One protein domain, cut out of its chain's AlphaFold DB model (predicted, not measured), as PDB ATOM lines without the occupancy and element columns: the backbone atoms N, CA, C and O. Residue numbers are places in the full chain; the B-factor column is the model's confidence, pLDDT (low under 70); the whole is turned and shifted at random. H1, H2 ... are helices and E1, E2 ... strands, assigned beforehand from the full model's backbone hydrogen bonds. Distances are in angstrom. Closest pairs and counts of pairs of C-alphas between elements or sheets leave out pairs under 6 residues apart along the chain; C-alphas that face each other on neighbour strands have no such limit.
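Overview. This is residues 11 to 98 of the 213 residues of an uncharacterized protein of Thermococcus sp (UniProt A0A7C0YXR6). A long helical hairpin, H1 and H2 side by side, makes one arm of the model, with a small two-stranded hairpin, E1 and E2, at the end where H1 begins. The short helix H3 lies well away from both hairpins, and residues 82 to 98, of which 82 to 88 belong to H3, stick out free. The printed part has 88 residues with two named strands and three named helices, in the order E1, E2, H1, H2, H3; the sheet is E1 - E2, antiparallel, and the class is mostly helix. The whole is only just extended, close to loose, with a radius of gyration of the C-alphas of 18.4 A, and it is elongated, spanning 56 by 34 by 24 A.

Arrangement. E1, residues 19 to 23, and E2, residues 26 to 29, are antiparallel neighbours and form a hairpin, with 155 degrees between their directions. N 20 and O 28 are 3.1 A apart and N 28 and O 21 are 2.9 A apart, both within hydrogen-bond range. E2 is followed by H1, residues 30 to 49, through a tight link with 0 residues between them. The closest C-alphas of E1 and H1 are those of Ile 20 and Ile 30, 6.8 A apart. H1 touches H2, residues 53 to 71, and the two form a helical hairpin. Their closest C-alphas are those of Ala 43 and Ala 60, 4.5 A apart. Their lines stand at a shallow tilt of 13 degrees, and they run opposite ways. H3, residues 80 to 88, is apart from H1, H2, E1 and E2. In H1, H2 and H3 every O i to N i+4 pair is within hydrogen-bond range.

Along the chain. E1 begins at C-alpha 19, at (155.077, 86.088, -7.997), and is 10.1 A long from first to last C-alpha; E2 measures 9.7 A. H1 runs 28.5 A from C-alpha 30 to C-alpha 49, at (179.759, 95.400, 14.248). H2 runs 26.5 A from C-alpha 53 to C-alpha 71. H3 is 12.1 A long and ends at C-alpha 88, at (158.668, 58.460, 1.599).

Size, cuts and confidence. The two C-alphas farthest apart are those of Pro 51 and Lys 97, at 57.6 A. The printed part has no cut. The links E1 to E2, E2 to H1 and H1 to H2 are tight, and the link from H2 to H3, with 8 residues, is short. The mean pLDDT of the printed part is 73.8, and it is under 70 at residues 11 to 22, 24 to 26, 74 to 86 and 89 to 98.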
ATOM      1  N   GLU A  11     147.879  72.756  -8.347       43.91
ATOM      2  CA  GLU A  11     149.264  73.055  -8.074       43.91
ATOM      3  C   GLU A  11     149.180  74.269  -7.148       43.91
ATOM      4  O   GLU A  11     149.157  75.410  -7.599       43.91
ATOM      5  N   GLU A  12     148.967  74.018  -5.850       44.19
ATOM      6  CA  GLU A  12     149.186  75.005  -4.808       44.19
ATOM      7  C   GLU A  12     150.664  75.336  -4.936       44.19
ATOM      8  O   GLU A  12     151.548  74.654  -4.404       44.19
ATOM      9  N   VAL A  13     150.946  76.343  -5.761       52.12
ATOM     10  CA  VAL A  13     152.225  77.015  -5.799       52.12
ATOM     11  C   VAL A  13     152.371  77.530  -4.382       52.12
ATOM     12  O   VAL A  13     151.740  78.512  -4.014       52.12
ATOM     13  N   GLY A  14     153.084  76.772  -3.543       56.69
ATOM     14  CA  GLY A  14     153.141  77.068  -2.116       56.69
ATOM     15  C   GLY A  14     153.469  78.542  -1.951       56.69
ATOM     16  O   GLY A  14     154.396  79.004  -2.611       56.69
ATOM     17  N   PHE A  15     152.684  79.251  -1.135       57.97
ATOM     18  CA  PHE A  15     152.614  80.716  -1.024       57.97
ATOM     19  C   PHE A  15     153.944  81.452  -1.282       57.97
ATOM     20  O   PHE A  15     153.994  82.443  -1.998       57.97
ATOM     21  N   LEU A  16     155.066  80.915  -0.787       59.59
ATOM     22  CA  LEU A  16     156.415  81.450  -1.004       59.59
ATOM     23  C   LEU A  16     156.868  81.592  -2.475       59.59
ATOM     24  O   LEU A  16     157.761  82.399  -2.755       59.59
ATOM     25  N   ASN A  17     156.331  80.801  -3.400       62.34
ATOM     26  CA  ASN A  17     156.740  80.752  -4.805       62.34
ATOM     27  C   ASN A  17     155.813  81.550  -5.730       62.34
ATOM     28  O   ASN A  17     156.103  81.642  -6.925       62.34
ATOM     29  N   GLU A  18     154.744  82.151  -5.207       67.38
ATOM     30  CA  GLU A  18     153.880  83.007  -6.011       67.38
ATOM     31  C   GLU A  18     154.583  84.342  -6.336       67.38
ATOM     32  O   GLU A  18     155.218  84.953  -5.463       67.38
ATOM     33  N   PRO A  19     154.538  84.795  -7.605       65.19
ATOM     34  CA  PRO A  19     155.077  86.088  -7.997       65.19
ATOM     35  C   PRO A  19     154.123  87.199  -7.543       65.19
ATOM     36  O   PRO A  19     153.062  87.383  -8.133       65.19
ATOM     37  N   ILE A  20     154.501  87.949  -6.503       65.69
ATOM     38  CA  ILE A  20     153.673  89.046  -5.972       65.69
ATOM     39  C   ILE A  20     153.839  90.323  -6.802       65.69
ATOM     40  O   ILE A  20     152.872  91.051  -7.014       65.69
ATOM     41  N   LEU A  21     155.055  90.611  -7.281       68.06
ATOM     42  CA  LEU A  21     155.346  91.831  -8.037       68.06
ATOM     43  C   LEU A  21     155.790  91.506  -9.466       68.06
ATOM     44  O   LEU A  21     156.862  90.936  -9.683       68.06
ATOM     45  N   ASN A  22     154.993  91.944 -10.440       62.22
ATOM     46  CA  ASN A  22     155.391  92.016 -11.842       62.22
ATOM     47  C   ASN A  22     155.985  93.405 -12.098       62.22
ATOM     48  O   ASN A  22     155.270  94.357 -12.397       62.22
ATOM     49  N   THR A  23     157.300  93.536 -11.929       72.62
ATOM     50  CA  THR A  23     158.023  94.751 -12.337       72.62
ATOM     51  C   THR A  23     158.457  94.621 -13.799       72.62
ATOM     52  O   THR A  23     158.646  93.494 -14.264       72.62
ATOM     53  N   PRO A  24     158.704  95.725 -14.530       61.94
ATOM     54  CA  PRO A  24     159.241  95.667 -15.897       61.94
ATOM     55  C   PRO A  24     160.594  94.934 -16.004       61.94
ATOM     56  O   PRO A  24     161.007  94.555 -17.094       61.94
ATOM     57  N   ILE A  25     161.274  94.705 -14.875       61.88
ATOM     58  CA  ILE A  25     162.569  94.016 -14.774       61.88
ATOM     59  C   ILE A  25     162.395  92.504 -14.510       61.88
ATOM     60  O   ILE A  25     163.328  91.727 -14.716       61.88
ATOM     61  N   GLY A  26     161.208  92.051 -14.089       63.91
ATOM     62  CA  GLY A  26     160.922  90.637 -13.850       63.91
ATOM     63  C   GLY A  26     159.873  90.366 -12.769       63.91
ATOM     64  O   GLY A  26     159.374  91.272 -12.092       63.91
ATOM     65  N   LYS A  27     159.551  89.075 -12.612       70.06
ATOM     66  CA  LYS A  27     158.619  88.548 -11.604       70.06
ATOM     67  C   LYS A  27     159.366  88.287 -10.294       70.06
ATOM     68  O   LYS A  27     160.226  87.407 -10.261       70.06
ATOM     69  N   PHE A  28     159.037  89.021  -9.234       71.69
ATOM     70  CA  PHE A  28     159.625  88.831  -7.904       71.69
ATOM     71  C   PHE A  28     158.774  87.876  -7.056       71.69
ATOM     72  O   PHE A  28     157.592  88.126  -6.816       71.69
ATOM     73  N   SER A  29     159.389  86.789  -6.586       77.56
ATOM     74  CA  SER A  29     158.775  85.818  -5.664       77.56
ATOM     75  C   SER A  29     158.960  86.234  -4.196       77.56
ATOM     76  O   SER A  29     159.973  86.843  -3.838       77.56
ATOM     77  N   ILE A  30     158.030  85.853  -3.308       79.94
ATOM     78  CA  ILE A  30     158.146  86.082  -1.849       79.94
ATOM     79  C   ILE A  30     159.471  85.554  -1.302       79.94
ATOM     80  O   ILE A  30     160.140  86.213  -0.509       79.94
ATOM     81  N   ARG A  31     159.893  84.370  -1.749       75.94
ATOM     82  CA  ARG A  31     161.165  83.780  -1.334       75.94
ATOM     83  C   ARG A  31     162.350  84.674  -1.685       75.94
ATOM     84  O   ARG A  31     163.263  84.826  -0.880       75.94
ATOM     85  N   GLN A  32     162.345  85.244  -2.883       80.88
ATOM     86  CA  GLN A  32     163.398  86.147  -3.327       80.88
ATOM     87  C   GLN A  32     163.451  87.415  -2.469       80.88
ATOM     88  O   GLN A  32     164.539  87.861  -2.113       80.88
ATOM     89  N   MET A  33     162.289  87.932  -2.070       83.75
ATOM     90  CA  MET A  33     162.189  89.045  -1.131       83.75
ATOM     91  C   MET A  33     162.743  88.669   0.251       83.75
ATOM     92  O   MET A  33     163.558  89.413   0.785       83.75
ATOM     93  N   ILE A  34     162.394  87.497   0.798       86.50
ATOM     94  CA  ILE A  34     162.925  87.015   2.088       86.50
ATOM     95  C   ILE A  34     164.449  86.857   2.036       86.50
ATOM     96  O   ILE A  34     165.141  87.262   2.969       86.50
ATOM     97  N   VAL A  35     164.987  86.293   0.950       86.50
ATOM     98  CA  VAL A  35     166.439  86.116   0.777       86.50
ATOM     99  C   VAL A  35     167.139  87.472   0.708       86.50
ATOM    100  O   VAL A  35     168.097  87.685   1.445       86.50
ATOM    101  N   ILE A  36     166.651  88.411  -0.110       87.19
ATOM    102  CA  ILE A  36     167.240  89.757  -0.194       87.19
ATOM    103  C   ILE A  36     167.183  90.453   1.167       87.19
ATOM    104  O   ILE A  36     168.197  90.977   1.618       87.19
ATOM    105  N   LEU A  37     166.029  90.426   1.839       89.38
ATOM    106  CA  LEU A  37     165.842  91.103   3.121       89.38
ATOM    107  C   LEU A  37     166.739  90.502   4.213       89.38
ATOM    108  O   LEU A  37     167.359  91.237   4.978       89.38
ATOM    109  N   GLY A  38     166.863  89.171   4.250       91.56
ATOM    110  CA  GLY A  38     167.728  88.466   5.195       91.56
ATOM    111  C   GLY A  38     169.211  88.776   4.986       91.56
ATOM    112  O   GLY A  38     169.914  89.091   5.945       91.56
ATOM    113  N   PHE A  39     169.691  88.747   3.739       91.06
ATOM    114  CA  PHE A  39     171.088  89.075   3.431       91.06
ATOM    115  C   PHE A  39     171.397  90.567   3.606       91.06
ATOM    116  O   PHE A  39     172.479  90.902   4.084       91.06
ATOM    117  N   ALA A  40     170.456  91.459   3.287       89.81
ATOM    118  CA  ALA A  40     170.594  92.889   3.551       89.81
ATOM    119  C   ALA A  40     170.662  93.182   5.059       89.81
ATOM    120  O   ALA A  40     171.521  93.946   5.496       89.81
ATOM    121  N   GLY A  41     169.819  92.524   5.863       92.62
ATOM    122  CA  GLY A  41     169.860  92.623   7.322       92.62
ATOM    123  C   GLY A  41     171.184  92.123   7.905       92.62
ATOM    124  O   GLY A  41     171.800  92.812   8.715       92.62
ATOM    125  N   LEU A  42     171.674  90.970   7.441       91.12
ATOM    126  CA  LEU A  42     172.979  90.439   7.854       91.12
ATOM    127  C   LEU A  42     174.139  91.364   7.469       91.12
ATOM    128  O   LEU A  42     175.036  91.581   8.280       91.12
ATOM    129  N   ALA A  43     174.113  91.934   6.263       90.81
ATOM    130  CA  ALA A  43     175.122  92.893   5.825       90.81
ATOM    131  C   ALA A  43     175.108  94.165   6.689       90.81
ATOM    132  O   ALA A  43     176.171  94.651   7.069       90.81
ATOM    133  N   ALA A  44     173.925  94.667   7.060       91.06
ATOM    134  CA  ALA A  44     173.789  95.825   7.943       91.06
ATOM    135  C   ALA A  44     174.326  95.545   9.357       91.06
ATOM    136  O   ALA A  44     175.054  96.367   9.913       91.06
ATOM    137  N   ILE A  45     174.031  94.368   9.921       92.00
ATOM    138  CA  ILE A  45     174.551  93.958  11.237       92.00
ATOM    139  C   ILE A  45     176.079  93.831  11.199       92.00
ATOM    140  O   ILE A  45     176.761  94.328  12.097       92.00
ATOM    141  N   ALA A  46     176.627  93.207  10.151       88.00
ATOM    142  CA  ALA A  46     178.070  93.089   9.965       88.00
ATOM    143  C   ALA A  46     178.738  94.469   9.848       88.00
ATOM    144  O   ALA A  46     179.772  94.699  10.471       88.00
ATOM    145  N   PHE A  47     178.113  95.400   9.121       90.38
ATOM    146  CA  PHE A  47     178.605  96.769   8.967       90.38
ATOM    147  C   PHE A  47     178.652  97.533  10.296       90.38
ATOM    148  O   PHE A  47     179.637  98.206  10.576       90.38
ATOM    149  N   MET A  48     177.626  97.394  11.142       90.62
ATOM    150  CA  MET A  48     177.595  98.043  12.461       90.62
ATOM    151  C   MET A  48     178.557  97.413  13.478       90.62
ATOM    152  O   MET A  48     178.941  98.069  14.441       90.62
ATOM    153  N   SER A  49     178.932  96.146  13.288       91.00
ATOM    154  CA  SER A  49     179.759  95.400  14.248       91.00
ATOM    155  C   SER A  49     181.262  95.622  14.061       91.00
ATOM    156  O   SER A  49     182.042  95.308  14.959       91.00
ATOM    157  N   ILE A  50     181.687  96.127  12.900       90.69
ATOM    158  CA  ILE A  50     183.101  96.301  12.559       90.69
ATOM    159  C   ILE A  50     183.466  97.790  12.697       90.69
ATOM    160  O   ILE A  50     182.875  98.619  12.010       90.69
ATOM    161  N   PRO A  51     184.446  98.149  13.547       88.38
ATOM    162  CA  PRO A  51     184.807  99.549  13.786       88.38
ATOM    163  C   PRO A  51     185.558 100.196  12.613       88.38
ATOM    164  O   PRO A  51     185.470 101.406  12.418       88.38
ATOM    165  N   ASP A  52     186.291  99.406  11.825       93.19
ATOM    166  CA  ASP A  52     187.017  99.893  10.654       93.19
ATOM    167  C   ASP A  52     186.095  99.945   9.426       93.19
ATOM    168  O   ASP A  52     185.652  98.913   8.913       93.19
ATOM    169  N   GLN A  53     185.805 101.159   8.948       88.69
ATOM    170  CA  GLN A  53     184.823 101.400   7.889       88.69
ATOM    171  C   GLN A  53     185.203 100.741   6.561       88.69
ATOM    172  O   GLN A  53     184.325 100.237   5.860       88.69
ATOM    173  N   LEU A  54     186.492 100.691   6.208       90.62
ATOM    174  CA  LEU A  54     186.921 100.070   4.949       90.62
ATOM    175  C   LEU A  54     186.717  98.553   4.990       90.62
ATOM    176  O   LEU A  54     186.180  97.969   4.048       90.62
ATOM    177  N   PHE A  55     187.068  97.922   6.110       90.62
ATOM    178  CA  PHE A  55     186.835  96.494   6.322       90.62
ATOM    179  C   PHE A  55     185.342  96.159   6.411       90.62
ATOM    180  O   PHE A  55     184.901  95.163   5.833       90.62
ATOM    181  N   ALA A  56     184.554  97.008   7.075       89.50
ATOM    182  CA  ALA A  56     183.107  96.859   7.185       89.50
ATOM    183  C   ALA A  56     182.425  96.868   5.807       89.50
ATOM    184  O   ALA A  56     181.590  96.005   5.533       89.50
ATOM    185  N   ILE A  57     182.819  97.788   4.915       91.81
ATOM    186  CA  ILE A  57     182.294  97.869   3.541       91.81
ATOM    187  C   ILE A  57     182.633  96.602   2.752       91.81
ATOM    188  O   ILE A  57     181.756  96.041   2.094       91.81
ATOM    189  N   VAL A  58     183.881  96.127   2.822       93.81
ATOM    190  CA  VAL A  58     184.313  94.926   2.088       93.81
ATOM    191  C   VAL A  58     183.546  93.689   2.563       93.81
ATOM    192  O   VAL A  58     183.038  92.918   1.744       93.81
ATOM    193  N   ILE A  59     183.404  93.518   3.878       91.06
ATOM    194  CA  ILE A  59     182.708  92.367   4.462       91.06
ATOM    195  C   ILE A  59     181.209  92.430   4.153       91.06
ATOM    196  O   ILE A  59     180.661  91.463   3.619       91.06
ATOM    197  N   ALA A  60     180.552  93.566   4.393       89.88
ATOM    198  CA  ALA A  60     179.133  93.744   4.085       89.88
ATOM    199  C   ALA A  60     178.848  93.582   2.580       89.88
ATOM    200  O   ALA A  60     177.888  92.905   2.199       89.88
ATOM    201  N   GLY A  61     179.720  94.117   1.720       89.81
ATOM    202  CA  GLY A  61     179.647  93.948   0.270       89.81
ATOM    203  C   GLY A  61     179.754  92.483  -0.154       89.81
ATOM    204  O   GLY A  61     178.960  92.022  -0.973       89.81
ATOM    205  N   SER A  62     180.668  91.716   0.447       91.38
ATOM    206  CA  SER A  62     180.825  90.285   0.146       91.38
ATOM    207  C   SER A  62     179.580  89.462   0.514       91.38
ATOM    208  O   SER A  62     179.140  88.612  -0.265       91.38
ATOM    209  N   ILE A  63     178.956  89.773   1.655       91.19
ATOM    210  CA  ILE A  63     177.716  89.139   2.124       91.19
ATOM    211  C   ILE A  63     176.568  89.466   1.166       91.19
ATOM    212  O   ILE A  63     175.818  88.572   0.764       91.19
ATOM    213  N   PHE A  64     176.455  90.730   0.751       88.75
ATOM    214  CA  PHE A  64     175.406  91.172  -0.163       88.75
ATOM    215  C   PHE A  64     175.535  90.530  -1.552       88.75
ATOM    216  O   PHE A  64     174.555  90.005  -2.084       88.75
ATOM    217  N   VAL A  65     176.748  90.487  -2.116       88.81
ATOM    218  CA  VAL A  65     177.017  89.834  -3.410       88.81
ATOM    219  C   VAL A  65     176.727  88.330  -3.342       88.81
ATOM    220  O   VAL A  65     176.115  87.779  -4.261       88.81
ATOM    221  N   GLY A  66     177.089  87.666  -2.238       87.12
ATOM    222  CA  GLY A  66     176.745  86.262  -1.998       87.12
ATOM    223  C   GLY A  66     175.231  86.019  -1.966       87.12
ATOM    224  O   GLY A  66     174.734  85.100  -2.624       87.12
ATOM    225  N   GLY A  67     174.485  86.883  -1.272       83.81
ATOM    226  CA  GLY A  67     173.020  86.848  -1.251       83.81
ATOM    227  C   GLY A  67     172.400  87.059  -2.635       83.81
ATOM    228  O   GLY A  67     171.492  86.322  -3.033       83.81
ATOM    229  N   PHE A  68     172.940  87.998  -3.413       83.50
ATOM    230  CA  PHE A  68     172.476  88.287  -4.772       83.50
ATOM    231  C   PHE A  68     172.724  87.124  -5.748       83.50
ATOM    232  O   PHE A  68     171.866  86.787  -6.568       83.50
ATOM    233  N   ALA A  69     173.859  86.432  -5.624       85.25
ATOM    234  CA  ALA A  69     174.141  85.236  -6.414       85.25
ATOM    235  C   ALA A  69     173.155  84.090  -6.115       85.25
ATOM    236  O   ALA A  69     172.757  83.352  -7.021       85.25
ATOM    237  N   ILE A  70     172.721  83.949  -4.857       81.06
ATOM    238  CA  ILE A  70     171.694  82.974  -4.460       81.06
ATOM    239  C   ILE A  70     170.320  83.385  -5.005       81.06
ATOM    240  O   ILE A  70     169.579  82.523  -5.478       81.06
ATOM    241  N   PHE A  71     170.004  84.683  -5.010       77.69
ATOM    242  CA  PHE A  71     168.779  85.230  -5.607       77.69
ATOM    243  C   PHE A  71     168.662  84.914  -7.111       77.69
ATOM    244  O   PHE A  71     167.582  84.554  -7.582       77.69
ATOM    245  N   GLY A  72     169.773  84.984  -7.854       75.00
ATOM    246  CA  GLY A  72     169.807  84.707  -9.295       75.00
ATOM    247  C   GLY A  72     169.729  83.222  -9.677       75.00
ATOM    248  O   GLY A  72     169.552  82.892 -10.855       75.00
ATOM    249  N   ARG A  73     169.853  82.293  -8.720       75.19
ATOM    250  CA  ARG A  73     169.762  80.859  -9.024       75.19
ATOM    251  C   ARG A  73     168.325  80.491  -9.380       75.19
ATOM    252  O   ARG A  73     167.441  80.493  -8.531       75.19
ATOM    253  N   LYS A  74     168.118  80.102 -10.644       60.34
ATOM    254  CA  LYS A  74     166.852  79.539 -11.130       60.34
ATOM    255  C   LYS A  74     166.451  78.358 -10.248       60.34
ATOM    256  O   LYS A  74     167.110  77.315 -10.253       60.34
ATOM    257  N   VAL A  75     165.378  78.525  -9.483       57.31
ATOM    258  CA  VAL A  75     164.833  77.453  -8.655       57.31
ATOM    259  C   VAL A  75     164.082  76.502  -9.575       57.31
ATOM    260  O   VAL A  75     163.147  76.898 -10.265       57.31
ATOM    261  N   LYS A  76     164.502  75.236  -9.594       53.19
ATOM    262  CA  LYS A  76     163.684  74.163 -10.158       53.19
ATOM    263  C   LYS A  76     162.510  73.977  -9.204       53.19
ATOM    264  O   LYS A  76     162.718  73.541  -8.074       53.19
ATOM    265  N   THR A  77     161.313  74.370  -9.619       51.38
ATOM    266  CA  THR A  77     160.085  74.059  -8.890       51.38
ATOM    267  C   THR A  77     159.923  72.544  -8.890       51.38
ATOM    268  O   THR A  77     159.774  71.909  -9.930       51.38
ATOM    269  N   ILE A  78     160.078  71.949  -7.714       53.38
ATOM    270  CA  ILE A  78     159.827  70.533  -7.483       53.38
ATOM    271  C   ILE A  78     158.390  70.449  -6.979       53.38
ATOM    272  O   ILE A  78     158.058  71.118  -6.002       53.38
ATOM    273  N   SER A  79     157.539  69.666  -7.645       52.72
ATOM    274  CA  SER A  79     156.156  69.491  -7.202       52.72
ATOM    275  C   SER A  79     156.121  68.902  -5.780       52.72
ATOM    276  O   SER A  79     156.999  68.110  -5.407       52.72
ATOM    277  N   PRO A  80     155.134  69.268  -4.943       53.59
ATOM    278  CA  PRO A  80     155.016  68.729  -3.588       53.59
ATOM    279  C   PRO A  80     154.899  67.201  -3.600       53.59
ATOM    280  O   PRO A  80     155.472  66.541  -2.741       53.59
ATOM    281  N   GLU A  81     154.284  66.633  -4.638       60.41
ATOM    282  CA  GLU A  81     154.237  65.192  -4.910       60.41
ATOM    283  C   GLU A  81     155.634  64.568  -5.013       60.41
ATOM    284  O   GLU A  81     155.899  63.514  -4.440       60.41
ATOM    285  N   TYR A  82     156.557  65.245  -5.701       57.84
ATOM    286  CA  TYR A  82     157.942  64.804  -5.852       57.84
ATOM    287  C   TYR A  82     158.731  64.948  -4.542       57.84
ATOM    288  O   TYR A  82     159.598  64.129  -4.244       57.84
ATOM    289  N   THR A  83     158.398  65.946  -3.719       62.59
ATOM    290  CA  THR A  83     158.979  66.112  -2.376       62.59
ATOM    291  C   THR A  83     158.477  65.024  -1.425       62.59
ATOM    292  O   THR A  83     159.277  64.405  -0.723       62.59
ATOM    293  N   LEU A  84     157.176  64.715  -1.460       67.25
ATOM    294  CA  LEU A  84     156.577  63.612  -0.711       67.25
ATOM    295  C   LEU A  84     157.191  62.275  -1.140       67.25
ATOM    296  O   LEU A  84     157.548  61.463  -0.291       67.25
ATOM    297  N   TYR A  85     157.385  62.082  -2.448       66.19
ATOM    298  CA  TYR A  85     158.047  60.907  -3.006       66.19
ATOM    299  C   TYR A  85     159.489  60.765  -2.500       66.19
ATOM    300  O   TYR A  85     159.872  59.675  -2.089       66.19
ATOM    301  N   LEU A  86     160.274  61.847  -2.457       69.75
ATOM    302  CA  LEU A  86     161.643  61.827  -1.925       69.75
ATOM    303  C   LEU A  86     161.708  61.529  -0.418       69.75
ATOM    304  O   LEU A  86     162.652  60.881   0.036       69.75
ATOM    305  N   ILE A  87     160.726  61.998   0.355       72.19
ATOM    306  CA  ILE A  87     160.658  61.766   1.806       72.19
ATOM    307  C   ILE A  87     160.227  60.323   2.109       72.19
ATOM    308  O   ILE A  87     160.839  59.667   2.954       72.19
ATOM    309  N   LEU A  88     159.200  59.817   1.415       72.19
ATOM    310  CA  LEU A  88     158.668  58.460   1.599       72.19
ATOM    311  C   LEU A  88     159.589  57.387   1.020       72.19
ATOM    312  O   LEU A  88     159.826  56.354   1.647       72.19
ATOM    313  N   PHE A  89     160.135  57.628  -0.167       65.69
ATOM    314  CA  PHE A  89     161.020  56.700  -0.849       65.69
ATOM    315  C   PHE A  89     162.453  57.225  -0.745       65.69
ATOM    316  O   PHE A  89     163.000  57.796  -1.684       65.69
ATOM    317  N   LYS A  90     163.107  56.948   0.393       54.19
ATOM    318  CA  LYS A  90     164.571  57.066   0.604       54.19
ATOM    319  C   LYS A  90     165.400  56.136  -0.316       54.19
ATOM    320  O   LYS A  90     166.439  55.609   0.076       54.19
ATOM    321  N   ARG A  91     164.943  55.864  -1.538       51.75
ATOM    322  CA  ARG A  91     165.589  54.979  -2.505       51.75
ATOM    323  C   ARG A  91     165.862  55.770  -3.772       51.75
ATOM    324  O   ARG A  91     164.971  56.413  -4.311       51.75
ATOM    325  N   GLY A  92     167.132  55.746  -4.173       58.09
ATOM    326  CA  GLY A  92     167.711  56.581  -5.218       58.09
ATOM    327  C   GLY A  92     166.851  56.724  -6.474       58.09
ATOM    328  O   GLY A  92     166.191  55.789  -6.917       58.09
ATOM    329  N   LEU A  93     166.923  57.936  -7.020       54.09
ATOM    330  CA  LEU A  93     166.241  58.444  -8.207       54.09
ATOM    331  C   LEU A  93     165.998  57.369  -9.287       54.09
ATOM    332  O   LEU A  93     166.972  56.821  -9.819       54.09
ATOM    333  N   PRO A  94     164.749  57.133  -9.731       52.31
ATOM    334  CA  PRO A  94     164.536  56.532 -11.036       52.31
ATOM    335  C   PRO A  94     165.051  57.520 -12.088       52.31
ATOM    336  O   PRO A  94     164.512  58.615 -12.262       52.31
ATOM    337  N   LYS A  95     166.150  57.162 -12.764       54.53
ATOM    338  CA  LYS A  95     166.701  57.967 -13.859       54.53
ATOM    339  C   LYS A  95     165.611  58.162 -14.924       54.53
ATOM    340  O   LYS A  95     164.997  57.168 -15.325       54.53
ATOM    341  N   PRO A  96     165.369  59.396 -15.403       49.94
ATOM    342  CA  PRO A  96     164.428  59.620 -16.490       49.94
ATOM    343  C   PRO A  96     164.895  58.815 -17.705       49.94
ATOM    344  O   PRO A  96     166.034  58.957 -18.154       49.94
ATOM    345  N   LYS A  97     164.032  57.923 -18.208       57.94
ATOM    346  CA  LYS A  97     164.309  57.199 -19.452       57.94
ATOM    347  C   LYS A  97     164.429  58.241 -20.569       57.94
ATOM    348  O   LYS A  97     163.484  59.008 -20.750       57.94
ATOM    349  N   PRO A  98     165.549  58.294 -21.308       41.62
ATOM    350  CA  PRO A  98     165.666  59.191 -22.444       41.62
ATOM    351  C   PRO A  98     164.596  58.807 -23.467       41.62
ATOM    352  O   PRO A  98     164.594  57.699 -24.006       41.62
TER     353      PRO A  98